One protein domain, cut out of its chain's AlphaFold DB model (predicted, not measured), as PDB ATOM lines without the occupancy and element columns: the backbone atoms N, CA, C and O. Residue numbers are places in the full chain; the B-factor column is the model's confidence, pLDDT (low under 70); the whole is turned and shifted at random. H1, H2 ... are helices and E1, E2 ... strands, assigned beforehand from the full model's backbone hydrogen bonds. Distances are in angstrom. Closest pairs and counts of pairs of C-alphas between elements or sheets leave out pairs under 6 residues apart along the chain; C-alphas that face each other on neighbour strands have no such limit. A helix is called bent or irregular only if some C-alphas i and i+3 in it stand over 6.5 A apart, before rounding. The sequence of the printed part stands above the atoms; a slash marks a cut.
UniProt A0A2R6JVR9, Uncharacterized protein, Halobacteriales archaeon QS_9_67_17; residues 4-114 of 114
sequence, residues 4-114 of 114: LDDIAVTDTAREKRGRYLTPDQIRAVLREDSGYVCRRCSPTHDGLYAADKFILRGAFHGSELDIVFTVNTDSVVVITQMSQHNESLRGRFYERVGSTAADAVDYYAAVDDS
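This is residues 4 to 114 of the 114 residues of an uncharacterized protein of Halobacteriales archaeon QS_9_67_17 (UniProt A0A2R6JVR9). A strongly twisted sheet of six strands curls round two helices, H2 and H3, which pack on one face of it and meet at their ends in a corner; the short helix H1 sits beside strand E5. The loop of residues 41 to 52 reaches away from the core. The printed part has 111 residues, with E1, H1, H2, E2, E3, E4, E5, E6 and H3 in that order, and the class is mixed, helices and strands. The sheet runs E1, E5, E4, E3, E2, E6 and is mixed, with E1 and E5 parallel and the other neighbours antiparallel. The whole is compact, with a radius of gyration of the C-alphas of 13.4 A, and rounded, spanning 39 by 33 by 23 A.

E1, residues 7 to 9, begins at C-alpha 7 (-25.848, -37.088, 41.256). H1, residues 11 to 18, is irregular: C-alphas 15 and 18 are 7.0 A apart. H2 is residues 23 to 32, 14.3 A long. E2 is residues 36 to 40, 13.0 A, and E3 residues 53 to 60, 19.8 A. E4, residues 63 to 71, 23.5 A long, begins at C-alpha 63 (-17.886, -41.506, 22.517). E5, residues 76 to 83, is 20.6 A long and bends by 56 degrees at residue 79. E6 is residues 94 to 98, 11.9 A. H3, residues 101 to 112, 16.6 A long, ends at C-alpha 112 (-40.844, -24.713, 39.221).

E1 and E6 are the edge strands. Parallel E1 and E5 have N 78 and O 8 at 2.8 A, within hydrogen-bond range. E2, E3, E4 and E5 form a meander, each strand the antiparallel neighbour of the one before; its three pairs are hairpins, with N 38 and O 55 at 3.0 A, N 54 and O 69 at 2.8 A, and N 66 and O 82 at 2.8 A. In antiparallel E2 and E6, N 97 and O 37 are 2.9 A apart. H2 and H3 are on one face of the sheet, giving two layers, helices over one face of a sheet. The closest C-alphas of H3 and E6 are those of Ala 104 and Val 97, 6.3 A. H2 and H3 only just touch, with 3 pairs of C-alphas within 8 A, and only at their ends; H3 touches H2 with residues 101 to 102 alone, the closest C-alphas being those of Leu 30 and Ala 101, 5.5 A apart, and their lines are about perpendicular at 76 degrees. H1 is on the sheet but over none of its strands; its closest C-alphas to E5 are those of Ala 13 and Thr 80, 4.1 A. H1 and H3 are apart. Every O i to N i+4 pair is within hydrogen-bond range in H2 and H3; in H1, 1 of 4 is, beside 3 of 5 O i to N i+3 pairs.

The C-alphas of Gly 18 and Ser 114, the two farthest apart, are 40.6 A apart. The printed part has no cut, and the link from E2 to E3 is long, with 12 residues. The mean pLDDT of the printed part is 91.3; residue 43, residues 46 to 47, residues 86 to 88 and residue 114 are under 70.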
ATOM      1  N   LEU A   4     -26.409 -30.585  41.169       97.06
ATOM      2  CA  LEU A   4     -25.228 -31.261  40.615       97.06
ATOM      3  C   LEU A   4     -24.221 -31.728  41.686       97.06
ATOM      4  O   LEU A   4     -23.306 -32.511  41.389       97.06
ATOM      5  N   ASP A   5     -24.388 -31.291  42.935       96.25
ATOM      6  CA  ASP A   5     -23.622 -31.799  44.073       96.25
ATOM      7  C   ASP A   5     -24.065 -33.233  44.424       96.25
ATOM      8  O   ASP A   5     -23.215 -34.052  44.788       96.25
ATOM      9  N   ASP A   6     -25.342 -33.579  44.205       97.50
ATOM     10  CA  ASP A   6     -25.909 -34.917  44.428       97.50
ATOM     11  C   ASP A   6     -26.414 -35.568  43.126       97.50
ATOM     12  O   ASP A   6     -27.538 -35.357  42.670       97.50
ATOM     13  N   ILE A   7     -25.555 -36.394  42.518       98.25
ATOM     14  CA  ILE A   7     -25.848 -37.088  41.256       98.25
ATOM     15  C   ILE A   7     -26.041 -38.587  41.502       98.25
ATOM     16  O   ILE A   7     -25.079 -39.361  41.668       98.25
ATOM     17  N   ALA A   8     -27.298 -39.016  41.422       97.88
ATOM     18  CA  ALA A   8     -27.705 -40.407  41.512       97.88
ATOM     19  C   ALA A   8     -27.688 -41.069  40.125       97.88
ATOM     20  O   ALA A   8     -28.482 -40.758  39.241       97.88
ATOM     21  N   VAL A   9     -26.796 -42.041  39.929       97.81
ATOM     22  CA  VAL A   9     -26.767 -42.864  38.709       97.81
ATOM     23  C   VAL A   9     -27.606 -44.116  38.941       97.81
ATOM     24  O   VAL A   9     -27.248 -44.931  39.798       97.81
ATOM     25  N   THR A  10     -28.702 -44.269  38.192       97.69
ATOM     26  CA  THR A  10     -29.620 -45.419  38.302       97.69
ATOM     27  C   THR A  10     -28.971 -46.730  37.857       97.69
ATOM     28  O   THR A  10     -27.987 -46.729  37.111       97.69
ATOM     29  N   ASP A  11     -29.550 -47.862  38.258       96.50
ATOM     30  CA  ASP A  11     -29.088 -49.184  37.822       96.50
ATOM     31  C   ASP A  11     -29.128 -49.332  36.298       96.50
ATOM     32  O   ASP A  11     -28.157 -49.794  35.702       96.50
ATOM     33  N   THR A  12     -30.170 -48.812  35.642       95.12
ATOM     34  CA  THR A  12     -30.259 -48.790  34.175       95.12
ATOM     35  C   THR A  12     -29.073 -48.066  33.534       95.12
ATOM     36  O   THR A  12     -28.492 -48.570  32.573       95.12
ATOM     37  N   ALA A  13     -28.673 -46.906  34.059       94.56
ATOM     38  CA  ALA A  13     -27.493 -46.194  33.571       94.56
ATOM     39  C   ALA A  13     -26.183 -46.945  33.889       94.56
ATOM     40  O   ALA A  13     -25.275 -46.980  33.051       94.56
ATOM     41  N   ARG A  14     -26.091 -47.586  35.066       95.25
ATOM     42  CA  ARG A  14     -24.926 -48.381  35.503       95.25
ATOM     43  C   ARG A  14     -24.708 -49.619  34.647       95.25
ATOM     44  O   ARG A  14     -23.566 -49.916  34.305       95.25
ATOM     45  N   GLU A  15     -25.767 -50.326  34.269       96.12
ATOM     46  CA  GLU A  15     -25.698 -51.521  33.418       96.12
ATOM     47  C   GLU A  15     -25.061 -51.225  32.052       96.12
ATOM     48  O   GLU A  15     -24.427 -52.092  31.447       96.12
ATOM     49  N   LYS A  16     -25.153 -49.977  31.578       93.38
ATOM     50  CA  LYS A  16     -24.542 -49.535  30.318       93.38
ATOM     51  C   LYS A  16     -23.035 -49.280  30.403       93.38
ATOM     52  O   LYS A  16     -22.414 -49.120  29.353       93.38
ATOM     53  N   ARG A  17     -22.417 -49.315  31.590       93.25
ATOM     54  CA  ARG A  17     -20.971 -49.059  31.777       93.25
ATOM     55  C   ARG A  17     -20.055 -49.962  30.948       93.25
ATOM     56  O   ARG A  17     -18.930 -49.592  30.666       93.25
ATOM     57  N   GLY A  18     -20.520 -51.160  30.577       89.69
ATOM     58  CA  GLY A  18     -19.757 -52.071  29.717       89.69
ATOM     59  C   GLY A  18     -19.701 -51.637  28.249       89.69
ATOM     60  O   GLY A  18     -18.983 -52.250  27.468       89.69
ATOM     61  N   ARG A  19     -20.488 -50.627  27.859       91.81
ATOM     62  CA  ARG A  19     -20.583 -50.109  26.486       91.81
ATOM     63  C   ARG A  19     -20.232 -48.627  26.385       91.81
ATOM     64  O   ARG A  19     -19.772 -48.206  25.333       91.81
ATOM     65  N   TYR A  20     -20.485 -47.860  27.443       95.88
ATOM     66  CA  TYR A  20     -20.385 -46.402  27.457       95.88
ATOM     67  C   TYR A  20     -19.608 -45.930  28.703       95.88
ATOM     68  O   TYR A  20     -18.574 -46.504  29.030       95.88
ATOM     69  N   LEU A  21     -20.090 -44.903  29.407       97.38
ATOM     70  CA  LEU A  21     -19.409 -44.296  30.549       97.38
ATOM     71  C   LEU A  21     -19.629 -45.073  31.851       97.38
ATOM     72  O   LEU A  21     -20.698 -45.639  32.101       97.38
ATOM     73  N   THR A  22     -18.630 -45.051  32.730       97.81
ATOM     74  CA  THR A  22     -18.781 -45.480  34.124       97.81
ATOM     75  C   THR A  22     -19.590 -44.454  34.929       97.81
ATOM     76  O   THR A  22     -19.703 -43.298  34.522       97.81
ATOM     77  N   PRO A  23     -20.133 -44.820  36.106       97.81
ATOM     78  CA  PRO A  23     -20.836 -43.862  36.961       97.81
ATOM     79  C   PRO A  23     -20.005 -42.627  37.331       97.81
ATOM     80  O   PRO A  23     -20.554 -41.537  37.416       97.81
ATOM     81  N   ASP A  24     -18.694 -42.776  37.521       97.94
ATOM     82  CA  ASP A  24     -17.826 -41.648  37.880       97.94
ATOM     83  C   ASP A  24     -17.585 -40.722  36.687       97.94
ATOM     84  O   ASP A  24     -17.632 -39.505  36.841       97.94
ATOM     85  N   GLN A  25     -17.444 -41.285  35.485       98.19
ATOM     86  CA  GLN A  25     -17.381 -40.506  34.248       98.19
ATOM     87  C   GLN A  25     -18.686 -39.751  33.988       98.19
ATOM     88  O   GLN A  25     -18.645 -38.583  33.637       98.19
ATOM     89  N   ILE A  26     -19.849 -40.371  34.220       98.00
ATOM     90  CA  ILE A  26     -21.147 -39.683  34.106       98.00
ATOM     91  C   ILE A  26     -21.202 -38.467  35.038       98.00
ATOM     92  O   ILE A  26     -21.650 -37.399  34.629       98.00
ATOM     93  N   ARG A  27     -20.758 -38.621  36.292       98.38
ATOM     94  CA  ARG A  27     -20.745 -37.516  37.261       98.38
ATOM     95  C   ARG A  27     -19.800 -36.400  36.842       98.38
ATOM     96  O   ARG A  27     -20.173 -35.242  36.977       98.38
ATOM     97  N   ALA A  28     -18.615 -36.744  36.342       97.94
ATOM     98  CA  ALA A  28     -17.671 -35.766  35.814       97.94
ATOM     99  C   ALA A  28     -18.281 -35.010  34.625       97.94
ATOM    100  O   ALA A  28     -18.351 -33.787  34.660       97.94
ATOM    101  N   VAL A  29     -18.850 -35.728  33.648       98.19
ATOM    102  CA  VAL A  29     -19.503 -35.127  32.473       98.19
ATOM    103  C   VAL A  29     -20.596 -34.138  32.879       98.19
ATOM    104  O   VAL A  29     -20.630 -33.020  32.379       98.19
ATOM    105  N   LEU A  30     -21.481 -34.510  33.808       98.06
ATOM    106  CA  LEU A  30     -22.559 -33.614  34.241       98.06
ATOM    107  C   LEU A  30     -22.059 -32.376  34.999       98.06
ATOM    108  O   LEU A  30     -22.763 -31.372  35.024       98.06
ATOM    109  N   ARG A  31     -20.878 -32.429  35.618       97.75
ATOM    110  CA  ARG A  31     -20.317 -31.301  36.377       97.75
ATOM    111  C   ARG A  31     -19.433 -30.387  35.540       97.75
ATOM    112  O   ARG A  31     -19.380 -29.194  35.815       97.75
ATOM    113  N   GLU A  32     -18.715 -30.948  34.575       96.94
ATOM    114  CA  GLU A  32     -17.547 -30.294  33.976       96.94
ATOM    115  C   GLU A  32     -17.669 -30.124  32.461       96.94
ATOM    116  O   GLU A  32     -17.119 -29.168  31.911       96.94
ATOM    117  N   ASP A  33     -18.393 -31.015  31.782       97.75
ATOM    118  CA  ASP A  33     -18.434 -31.022  30.325       97.75
ATOM    119  C   ASP A  33     -19.582 -30.187  29.753       97.75
ATOM    120  O   ASP A  33     -20.597 -29.878  30.385       97.75
ATOM    121  N   SER A  34     -19.407 -29.843  28.478       97.38
ATOM    122  CA  SER A  34     -20.390 -29.123  27.681       97.38
ATOM    123  C   SER A  34     -20.881 -29.966  26.510       97.38
ATOM    124  O   SER A  34     -20.211 -30.875  26.019       97.38
ATOM    125  N   GLY A  35     -22.079 -29.649  26.041       95.75
ATOM    126  CA  GLY A  35     -22.715 -30.304  24.917       95.75
ATOM    127  C   GLY A  35     -23.944 -29.536  24.453       95.75
ATOM    128  O   GLY A  35     -24.028 -28.311  24.538       95.75
ATOM    129  N   TYR A  36     -24.913 -30.266  23.924       95.44
ATOM    130  CA  TYR A  36     -26.213 -29.754  23.539       95.44
ATOM    131  C   TYR A  36     -27.250 -30.256  24.538       95.44
ATOM    132  O   TYR A  36     -27.531 -31.454  24.585       95.44
ATOM    133  N   VAL A  37     -27.806 -29.339  25.331       96.81
ATOM    134  CA  VAL A  37     -28.793 -29.676  26.358       96.81
ATOM    135  C   VAL A  37     -30.180 -29.293  25.887       96.81
ATOM    136  O   VAL A  37     -30.436 -28.144  25.515       96.81
ATOM    137  N   CYS A  38     -31.078 -30.271  25.888       94.56
ATOM    138  CA  CYS A  38     -32.453 -30.081  25.458       94.56
ATOM    139  C   CYS A  38     -33.444 -30.866  26.305       94.56
ATOM    140  O   CYS A  38     -33.108 -31.904  26.878       94.56
ATOM    141  N   ARG A  39     -34.694 -30.409  26.293       92.56
ATOM    142  CA  ARG A  39     -35.856 -31.153  26.787       92.56
ATOM    143  C   ARG A  39     -36.775 -31.521  25.631       92.56
ATOM    144  O   ARG A  39     -36.758 -30.876  24.579       92.56
ATOM    145  N   ARG A  40     -37.614 -32.538  25.830       88.88
ATOM    146  CA  ARG A  40     -38.736 -32.780  24.914       88.88
ATOM    147  C   ARG A  40     -39.790 -31.701  25.107       88.88
ATOM    148  O   ARG A  40     -40.145 -31.365  26.236       88.88
ATOM    149  N   CYS A  41     -40.308 -31.206  23.997       82.81
ATOM    150  CA  CYS A  41     -41.416 -30.268  23.962       82.81
ATOM    151  C   CYS A  41     -42.420 -30.695  22.886       82.81
ATOM    152  O   CYS A  41     -42.105 -31.448  21.963       82.81
ATOM    153  N   SER A  42     -43.662 -30.248  23.022       79.12
ATOM    154  CA  SER A  42     -44.678 -30.399  21.988       79.12
ATOM    155  C   SER A  42     -45.336 -29.042  21.784       79.12
ATOM    156  O   SER A  42     -46.080 -28.600  22.653       79.12
ATOM    157  N   PRO A  43     -45.127 -28.370  20.643       69.88
ATOM    158  CA  PRO A  43     -45.727 -27.060  20.400       69.88
ATOM    159  C   PRO A  43     -47.241 -27.141  20.194       69.88
ATOM    160  O   PRO A  43     -47.896 -26.117  20.050       69.88
ATOM    161  N   THR A  44     -47.798 -28.351  20.108       77.50
ATOM    162  CA  THR A  44     -49.240 -28.587  20.012       77.50
ATOM    163  C   THR A  44     -49.850 -29.091  21.316       77.50
ATOM    164  O   THR A  44     -51.070 -29.163  21.394       77.50
ATOM    165  N   HIS A  45     -49.039 -29.452  22.314       72.44
ATOM    166  CA  HIS A  45     -49.519 -30.022  23.570       72.44
ATOM    167  C   HIS A  45     -48.656 -29.534  24.727       72.44
ATOM    168  O   HIS A  45     -47.603 -30.112  25.018       72.44
ATOM    169  N   ASP A  46     -49.124 -28.481  25.384       69.06
ATOM    170  CA  ASP A  46     -48.493 -28.020  26.608       69.06
ATOM    171  C   ASP A  46     -48.627 -29.086  27.710       69.06
ATOM    172  O   ASP A  46     -49.637 -29.789  27.789       69.06
ATOM    173  N   GLY A  47     -47.572 -29.277  28.499       68.81
ATOM    174  CA  GLY A  47     -47.532 -30.275  29.578       68.81
ATOM    175  C   GLY A  47     -47.461 -31.757  29.162       68.81
ATOM    176  O   GLY A  47     -47.471 -32.624  30.031       68.81
ATOM    177  N   LEU A  48     -47.354 -32.093  27.867       80.62
ATOM    178  CA  LEU A  48     -47.288 -33.502  27.427       80.62
ATOM    179  C   LEU A  48     -46.019 -34.232  27.902       80.62
ATOM    180  O   LEU A  48     -46.024 -35.450  28.084       80.62
ATOM    181  N   TYR A  49     -44.917 -33.499  28.055       81.56
ATOM    182  CA  TYR A  49     -43.631 -34.042  28.476       81.56
ATOM    183  C   TYR A  49     -43.198 -33.420  29.793       81.56
ATOM    184  O   TYR A  49     -43.315 -32.208  29.979       81.56
ATOM    185  N   ALA A  50     -42.646 -34.260  30.665       81.56
ATOM    186  CA  ALA A  50     -42.135 -33.840  31.958       81.56
ATOM    187  C   ALA A  50     -41.058 -32.751  31.788       81.56
ATOM    188  O   ALA A  50     -40.166 -32.875  30.940       81.56
ATOM    189  N   ALA A  51     -41.200 -31.657  32.540       85.12
ATOM    190  CA  ALA A  51     -40.328 -30.483  32.452       85.12
ATOM    191  C   ALA A  51     -38.971 -30.680  33.135       85.12
ATOM    192  O   ALA A  51     -38.028 -29.951  32.850       85.12
ATOM    193  N   ASP A  52     -38.883 -31.696  33.982       92.06
ATOM    194  CA  ASP A  52     -37.708 -32.097  34.745       92.06
ATOM    195  C   ASP A  52     -36.729 -32.963  33.943       92.06
ATOM    196  O   ASP A  52     -35.625 -33.217  34.414       92.06
ATOM    197  N   LYS A  53     -37.111 -33.452  32.756       95.38
ATOM    198  CA  LYS A  53     -36.338 -34.440  31.996       95.38
ATOM    199  C   LYS A  53     -35.563 -33.821  30.839       95.38
ATOM    200  O   LYS A  53     -36.136 -33.311  29.873       95.38
ATOM    201  N   PHE A  54     -34.253 -34.031  30.866       96.56
ATOM    202  CA  PHE A  54     -33.301 -33.450  29.929       96.56
ATOM    203  C   PHE A  54     -32.424 -34.506  29.256       96.56
ATOM    204  O   PHE A  54     -32.290 -35.650  29.703       96.56
ATOM    205  N   ILE A  55     -31.827 -34.094  28.143       96.62
ATOM    206  CA  ILE A  55     -30.817 -34.840  27.403       96.62
ATOM    207  C   ILE A  55     -29.607 -33.929  27.237       96.62
ATOM    208  O   ILE A  55     -29.740 -32.847  26.668       96.62
ATOM    209  N   LEU A  56     -28.443 -34.384  27.700       97.44
ATOM    210  CA  LEU A  56     -27.141 -33.813  27.365       97.44
ATOM    211  C   LEU A  56     -26.528 -34.661  26.248       97.44
ATOM    212  O   LEU A  56     -26.127 -35.805  26.468       97.44
ATOM    213  N   ARG A  57     -26.487 -34.094  25.043       96.38
ATOM    214  CA  ARG A  57     -25.877 -34.696  23.856       96.38
ATOM    215  C   ARG A  57     -24.468 -34.153  23.659       96.38
ATOM    216  O   ARG A  57     -24.293 -32.938  23.590       96.38
ATOM    217  N   GLY A  58     -23.482 -35.022  23.481       95.50
ATOM    218  CA  GLY A  58     -22.121 -34.595  23.168       95.50
ATOM    219  C   GLY A  58     -21.149 -35.748  22.958       95.50
ATOM    220  O   GLY A  58     -21.534 -36.919  22.952       95.50
ATOM    221  N   ALA A  59     -19.881 -35.384  22.791       96.31
ATOM    222  CA  ALA A  59     -18.768 -36.313  22.697       96.31
ATOM    223  C   ALA A  59     -18.066 -36.383  24.057       96.31
ATOM    224  O   ALA A  59     -17.379 -35.444  24.450       96.31
ATOM    225  N   PHE A  60     -18.222 -37.497  24.768       96.12
ATOM    226  CA  PHE A  60     -17.699 -37.677  26.123       96.12
ATOM    227  C   PHE A  60     -16.765 -38.878  26.160       96.12
ATOM    228  O   PHE A  60     -17.121 -39.961  25.692       96.12
ATOM    229  N   HIS A  61     -15.553 -38.697  26.690       93.56
ATOM    230  CA  HIS A  61     -14.528 -39.751  26.747       93.56
ATOM    231  C   HIS A  61     -14.330 -40.502  25.409       93.56
ATOM    232  O   HIS A  61     -14.152 -41.719  25.378       93.56
ATOM    233  N   GLY A  62     -14.387 -39.774  24.287       91.44
ATOM    234  CA  GLY A  62     -14.218 -40.330  22.939       91.44
ATOM    235  C   GLY A  62     -15.452 -41.029  22.354       91.44
ATOM    236  O   GLY A  62     -15.326 -41.680  21.320       91.44
ATOM    237  N   SER A  63     -16.626 -40.911  22.985       92.50
ATOM    238  CA  SER A  63     -17.886 -41.506  22.517       92.50
ATOM    239  C   SER A  63     -18.978 -40.454  22.303       92.50
ATOM    240  O   SER A  63     -19.231 -39.635  23.181       92.50
ATOM    241  N   GLU A  64     -19.671 -40.520  21.166       94.69
ATOM    242  CA  GLU A  64     -20.863 -39.707  20.880       94.69
ATOM    243  C   GLU A  64     -22.081 -40.272  21.624       94.69
ATOM    244  O   GLU A  64     -22.644 -41.304  21.234       94.69
ATOM    245  N   LEU A  65     -22.495 -39.604  22.701       95.44
ATOM    246  CA  LEU A  65     -23.532 -40.094  23.608       95.44
ATOM    247  C   LEU A  65     -24.632 -39.065  23.874       95.44
ATOM    248  O   LEU A  65     -24.403 -37.856  23.875       95.44
ATOM    249  N   ASP A  66     -25.815 -39.598  24.163       96.06
ATOM    250  CA  ASP A  66     -26.916 -38.913  24.823       96.06
ATOM    251  C   ASP A  66     -26.989 -39.404  26.276       96.06
ATOM    252  O   ASP A  66     -27.207 -40.596  26.525       96.06
ATOM    253  N   ILE A  67     -26.828 -38.491  27.236       97.19
ATOM    254  CA  ILE A  67     -27.067 -38.740  28.662       97.19
ATOM    255  C   ILE A  67     -28.450 -38.201  29.009       97.19
ATOM    256  O   ILE A  67     -28.708 -37.006  28.881       97.19
ATOM    257  N   VAL A  68     -29.342 -39.085  29.452       96.81
ATOM    258  CA  VAL A  68     -30.714 -38.734  29.832       96.81
ATOM    259  C   VAL A  68     -30.804 -38.663  31.345       96.81
ATOM    260  O   VAL A  68     -30.529 -39.652  32.032       96.81
ATOM    261  N   PHE A  69     -31.234 -37.520  31.860       98.06
ATOM    262  CA  PHE A  69     -31.307 -37.261  33.291       98.06
ATOM    263  C   PHE A  69     -32.556 -36.457  33.650       98.06
ATOM    264  O   PHE A  69     -33.166 -35.827  32.785       98.06
ATOM    265  N   THR A  70     -32.943 -36.515  34.920       97.56
ATOM    266  CA  THR A  70     -33.937 -35.618  35.509       97.56
ATOM    267  C   THR A  70     -33.295 -34.716  36.546       97.56
ATOM    268  O   THR A  70     -32.336 -35.115  37.213       97.56
ATOM    269  N   VAL A  71     -33.824 -33.504  36.666       97.19
ATOM    270  CA  VAL A  71     -33.475 -32.552  37.719       97.19
ATOM    271  C   VAL A  71     -34.588 -32.564  38.761       97.19
ATOM    272  O   VAL A  71     -35.753 -32.416  38.421       97.19
ATOM    273  N   ASN A  72     -34.212 -32.736  40.021       94.38
ATOM    274  CA  ASN A  72     -35.068 -32.500  41.176       94.38
ATOM    275  C   ASN A  72     -34.524 -31.290  41.948       94.38
ATOM    276  O   ASN A  72     -33.380 -30.883  41.736       94.38
ATOM    277  N   THR A  73     -35.295 -30.785  42.914       91.75
ATOM    278  CA  THR A  73     -34.911 -29.647  43.769       91.75
ATOM    279  C   THR A  73     -33.508 -29.772  44.371       91.75
ATOM    280  O   THR A  73     -32.760 -28.801  44.365       91.75
ATOM    281  N   ASP A  74     -33.126 -30.968  44.834       94.31
ATOM    282  CA  ASP A  74     -31.858 -31.183  45.551       94.31
ATOM    283  C   ASP A  74     -30.879 -32.129  44.838       94.31
ATOM    284  O   ASP A  74     -29.773 -32.347  45.327       94.31
ATOM    285  N   SER A  75     -31.263 -32.734  43.709       96.75
ATOM    286  CA  SER A  75     -30.456 -33.788  43.077       96.75
ATOM    287  C   SER A  75     -30.668 -33.901  41.575       96.75
ATOM    288  O   SER A  75     -31.701 -33.511  41.031       96.75
ATOM    289  N   VAL A  76     -29.705 -34.526  40.904       97.88
ATOM    290  CA  VAL A  76     -29.833 -34.980  39.519       97.88
ATOM    291  C   VAL A  76     -29.858 -36.503  39.475       97.88
ATOM    292  O   VAL A  76     -28.989 -37.177  40.032       97.88
ATOM    293  N   VAL A  77     -30.832 -37.071  38.761       98.06
ATOM    294  CA  VAL A  77     -30.962 -38.523  38.584       98.06
ATOM    295  C   VAL A  77     -30.677 -38.895  37.136       98.06
ATOM    296  O   VAL A  77     -31.406 -38.529  36.218       98.06
ATOM    297  N   VAL A  78     -29.628 -39.682  36.913       96.88
ATOM    298  CA  VAL A  78     -29.265 -40.164  35.576       96.88
ATOM    299  C   VAL A  78     -30.035 -41.434  35.264       96.88
ATOM    300  O   VAL A  78     -29.763 -42.504  35.817       96.88
ATOM    301  N   ILE A  79     -30.983 -41.314  34.341       96.81
ATOM    302  CA  ILE A  79     -31.873 -42.397  33.926       96.81
ATOM    303  C   ILE A  79     -31.117 -43.393  33.049       96.81
ATOM    304  O   ILE A  79     -31.217 -44.601  33.240       96.81
ATOM    305  N   THR A  80     -30.389 -42.904  32.043       96.62
ATOM    306  CA  THR A  80     -29.681 -43.773  31.099       96.62
ATOM    307  C   THR A  80     -28.662 -43.001  30.266       96.62
ATOM    308  O   THR A  80     -28.614 -41.774  30.277       96.62
ATOM    309  N   GLN A  81     -27.869 -43.751  29.511       96.12
ATOM    310  CA  GLN A  81     -26.940 -43.267  28.499       96.12
ATOM    311  C   GLN A  81     -27.059 -44.150  27.253       96.12
ATOM    312  O   GLN A  81     -27.243 -45.371  27.355       96.12
ATOM    313  N   MET A  82     -26.980 -43.537  26.077       94.31
ATOM    314  CA  MET A  82     -27.106 -44.234  24.798       94.31
ATOM    315  C   MET A  82     -26.253 -43.583  23.712       94.31
ATOM    316  O   MET A  82     -25.953 -42.398  23.785       94.31
ATOM    317  N   SER A  83     -25.874 -44.366  22.701       93.12
ATOM    318  CA  SER A  83     -25.275 -43.836  21.476       93.12
ATOM    319  C   SER A  83     -26.209 -42.826  20.825       93.12
ATOM    320  O   SER A  83     -27.416 -43.072  20.747       93.12
ATOM    321  N   GLN A  84     -25.651 -41.746  20.290       90.44
ATOM    322  CA  GLN A  84     -26.431 -40.835  19.462       90.44
ATOM    323  C   GLN A  84     -26.973 -41.579  18.230       90.44
ATOM    324  O   GLN A  84     -26.237 -42.256  17.511       90.44
ATOM    325  N   HIS A  85     -28.277 -41.457  17.982       78.88
ATOM    326  CA  HIS A  85     -28.902 -41.882  16.730       78.88
ATOM    327  C   HIS A  85     -29.096 -40.678  15.798       78.88
ATOM    328  O   HIS A  85     -29.175 -39.540  16.259       78.88
ATOM    329  N   ASN A  86     -29.239 -40.933  14.490       62.94
ATOM    330  CA  ASN A  86     -29.445 -39.910  13.447       62.94
ATOM    331  C   ASN A  86     -30.730 -39.072  13.606       62.94
ATOM    332  O   ASN A  86     -30.979 -38.170  12.808       62.94
ATOM    333  N   GLU A  87     -31.559 -39.351  14.612       67.44
ATOM    334  CA  GLU A  87     -32.687 -38.495  14.943       67.44
ATOM    335  C   GLU A  87     -32.191 -37.154  15.505       67.44
ATOM    336  O   GLU A  87     -31.368 -37.069  16.428       67.44
ATOM    337  N   SER A  88     -32.697 -36.076  14.911       66.69
ATOM    338  CA  SER A  88     -32.365 -34.716  15.310       66.69
ATOM    339  C   SER A  88     -33.022 -34.385  16.651       66.69
ATOM    340  O   SER A  88     -34.239 -34.220  16.719       66.69
ATOM    341  N   LEU A  89     -32.217 -34.170  17.698       78.00
ATOM    342  CA  LEU A  89     -32.651 -33.493  18.936       78.00
ATOM    343  C   LEU A  89     -32.785 -31.968  18.755       78.00
ATOM    344  O   LEU A  89     -32.756 -31.194  19.708       78.00
ATOM    345  N   ARG A  90     -32.885 -31.509  17.508       74.38
ATOM    346  CA  ARG A  90     -33.086 -30.111  17.139       74.38
ATOM    347  C   ARG A  90     -34.392 -29.991  16.377       74.38
ATOM    348  O   ARG A  90     -34.637 -30.767  15.449       74.38
ATOM    349  N   GLY A  91     -35.183 -28.983  16.722       73.75
ATOM    350  CA  GLY A  91     -36.383 -28.615  15.981       73.75
ATOM    351  C   GLY A  91     -37.657 -28.793  16.794       73.75
ATOM    352  O   GLY A  91     -37.655 -28.695  18.012       73.75
ATOM    353  N   ARG A  92     -38.770 -29.036  16.102       76.50
ATOM    354  CA  ARG A  92     -40.125 -28.829  16.632       76.50
ATOM    355  C   ARG A  92     -40.453 -29.570  17.940       76.50
ATOM    356  O   ARG A  92     -41.312 -29.096  18.664       76.50
ATOM    357  N   PHE A  93     -39.818 -30.708  18.217       85.31
ATOM    358  CA  PHE A  93     -40.124 -31.556  19.380       85.31
ATOM    359  C   PHE A  93     -39.062 -31.510  20.487       85.31
ATOM    360  O   PHE A  93     -39.167 -32.231  21.481       85.31
ATOM    361  N   TYR A  94     -38.023 -30.694  20.301       89.25
ATOM    362  CA  TYR A  94     -36.937 -30.539  21.255       89.25
ATOM    363  C   TYR A  94     -36.555 -29.074  21.383       89.25
ATOM    364  O   TYR A  94     -36.152 -28.425  20.417       89.25
ATOM    365  N   GLU A  95     -36.632 -28.573  22.603       91.25
ATOM    366  CA  GLU A  95     -36.215 -27.224  22.945       91.25
ATOM    367  C   GLU A  95     -34.794 -27.272  23.496       91.25
ATOM    368  O   GLU A  95     -34.509 -28.035  24.423       91.25
ATOM    369  N   ARG A  96     -33.897 -26.463  22.925       93.88
ATOM    370  CA  ARG A  96     -32.566 -26.266  23.496       93.88
ATOM    371  C   ARG A  96     -32.693 -25.368  24.722       93.88
ATOM    372  O   ARG A  96     -33.102 -24.223  24.575       93.88
ATOM    373  N   VAL A  97     -32.261 -25.867  25.873       94.88
ATOM    374  CA  VAL A  97     -32.235 -25.100  27.131       94.88
ATOM    375  C   VAL A  97     -30.833 -24.604  27.476       94.88
ATOM    376  O   VAL A  97     -30.693 -23.649  28.223       94.88
ATOM    377  N   GLY A  98     -29.787 -25.191  26.878       96.38
ATOM    378  CA  GLY A  98     -28.428 -24.709  27.092       96.38
ATOM    379  C   GLY A  98     -27.331 -25.567  26.476       96.38
ATOM    380  O   GLY A  98     -27.469 -26.127  25.377       96.38
ATOM    381  N   SER A  99     -26.210 -25.609  27.184       97.75
ATOM    382  CA  SER A  99     -24.975 -26.310  26.835       97.75
ATOM    383  C   SER A  99     -24.345 -27.104  27.977       97.75
ATOM    384  O   SER A  99     -23.458 -27.906  27.713       97.75
ATOM    385  N   THR A 100     -24.798 -26.935  29.214       98.19
ATOM    386  CA  THR A 100     -24.309 -27.670  30.385       98.19
ATOM    387  C   THR A 100     -25.477 -28.226  31.194       98.19
ATOM    388  O   THR A 100     -26.616 -27.779  31.047       98.19
ATOM    389  N   ALA A 101     -25.216 -29.200  32.069       97.62
ATOM    390  CA  ALA A 101     -26.255 -29.670  32.983       97.62
ATOM    391  C   ALA A 101     -26.695 -28.573  33.973       97.62
ATOM    392  O   ALA A 101     -27.831 -28.613  34.436       97.62
ATOM    393  N   ALA A 102     -25.845 -27.573  34.245       97.94
ATOM    394  CA  ALA A 102     -26.217 -26.413  35.052       97.94
ATOM    395  C   ALA A 102     -27.308 -25.578  34.363       97.94
ATOM    396  O   ALA A 102     -28.279 -25.211  35.011       97.94
ATOM    397  N   ASP A 103     -27.242 -25.411  33.038       97.81
ATOM    398  CA  ASP A 103     -28.300 -24.717  32.289       97.81
ATOM    399  C   ASP A 103     -29.658 -25.442  32.398       97.81
ATOM    400  O   ASP A 103     -30.712 -24.811  32.415       97.81
ATOM    401  N   ALA A 104     -29.656 -26.781  32.490       96.94
ATOM    402  CA  ALA A 104     -30.878 -27.549  32.749       96.94
ATOM    403  C   ALA A 104     -31.404 -27.350  34.178       96.94
ATOM    404  O   ALA A 104     -32.617 -27.289  34.371       96.94
ATOM    405  N   VAL A 105     -30.509 -27.242  35.165       96.94
ATOM    406  CA  VAL A 105     -30.874 -26.937  36.555       96.94
ATOM    407  C   VAL A 105     -31.497 -25.547  36.661       96.94
ATOM    408  O   VAL A 105     -32.574 -25.414  37.236       96.94
ATOM    409  N   ASP A 106     -30.871 -24.540  36.053       96.19
ATOM    410  CA  ASP A 106     -31.369 -23.163  36.052       96.19
ATOM    411  C   ASP A 106     -32.730 -23.065  35.350       96.19
ATOM    412  O   ASP A 106     -33.645 -22.401  35.838       96.19
ATOM    413  N   TYR A 107     -32.896 -23.784  34.233       94.81
ATOM    414  CA  TYR A 107     -34.182 -23.882  33.546       94.81
ATOM    415  C   TYR A 107     -35.256 -24.526  34.429       94.81
ATOM    416  O   TYR A 107     -36.371 -24.016  34.506       94.81
ATOM    417  N   TYR A 108     -34.941 -25.646  35.087       94.00
ATOM    418  CA  TYR A 108     -35.887 -26.339  35.960       94.00
ATOM    419  C   TYR A 108     -36.337 -25.445  37.122       94.00
ATOM    420  O   TYR A 108     -37.536 -25.326  37.351       94.00
ATOM    421  N   ALA A 109     -35.401 -24.755  37.780       92.19
ATOM    422  CA  ALA A 109     -35.712 -23.824  38.863       92.19
ATOM    423  C   ALA A 109     -36.639 -22.686  38.401       92.19
ATOM    424  O   ALA A 109     -37.617 -22.376  39.070       92.19
ATOM    425  N   ALA A 110     -36.383 -22.111  37.221       90.25
ATOM    426  CA  ALA A 110     -37.226 -21.049  36.676       90.25
ATOM    427  C   ALA A 110     -38.665 -21.512  36.383       90.25
ATOM    428  O   ALA A 110     -39.600 -20.726  36.521       90.25
ATOM    429  N   VAL A 111     -38.847 -22.771  35.968       85.44
ATOM    430  CA  VAL A 111     -40.170 -23.342  35.668       85.44
ATOM    431  C   VAL A 111     -40.913 -23.781  36.932       85.44
ATOM    432  O   VAL A 111     -42.130 -23.658  36.963       85.44
ATOM    433  N   ASP A 112     -40.220 -24.283  37.956       77.38
ATOM    434  CA  ASP A 112     -40.844 -24.713  39.221       77.38
ATOM    435  C   ASP A 112     -41.357 -23.525  40.059       77.38
ATOM    436  O   ASP A 112     -42.366 -23.640  40.751       77.38
ATOM    437  N   ASP A 113     -40.717 -22.357  39.933       71.81
ATOM    438  CA  ASP A 113     -41.149 -21.098  40.559       71.81
ATOM    439  C   ASP A 113     -42.335 -20.406  39.831       71.81
ATOM    440  O   ASP A 113     -42.810 -19.361  40.293       71.81
ATOM    441  N   SER A 114     -42.791 -20.944  38.686       61.09
ATOM    442  CA  SER A 114     -43.832 -20.364  37.806       61.09
ATOM    443  C   SER A 114     -45.244 -20.873  38.103       61.09
ATOM    444  O   SER A 114     -46.173 -20.030  38.114       61.09
TER     445      SER A 114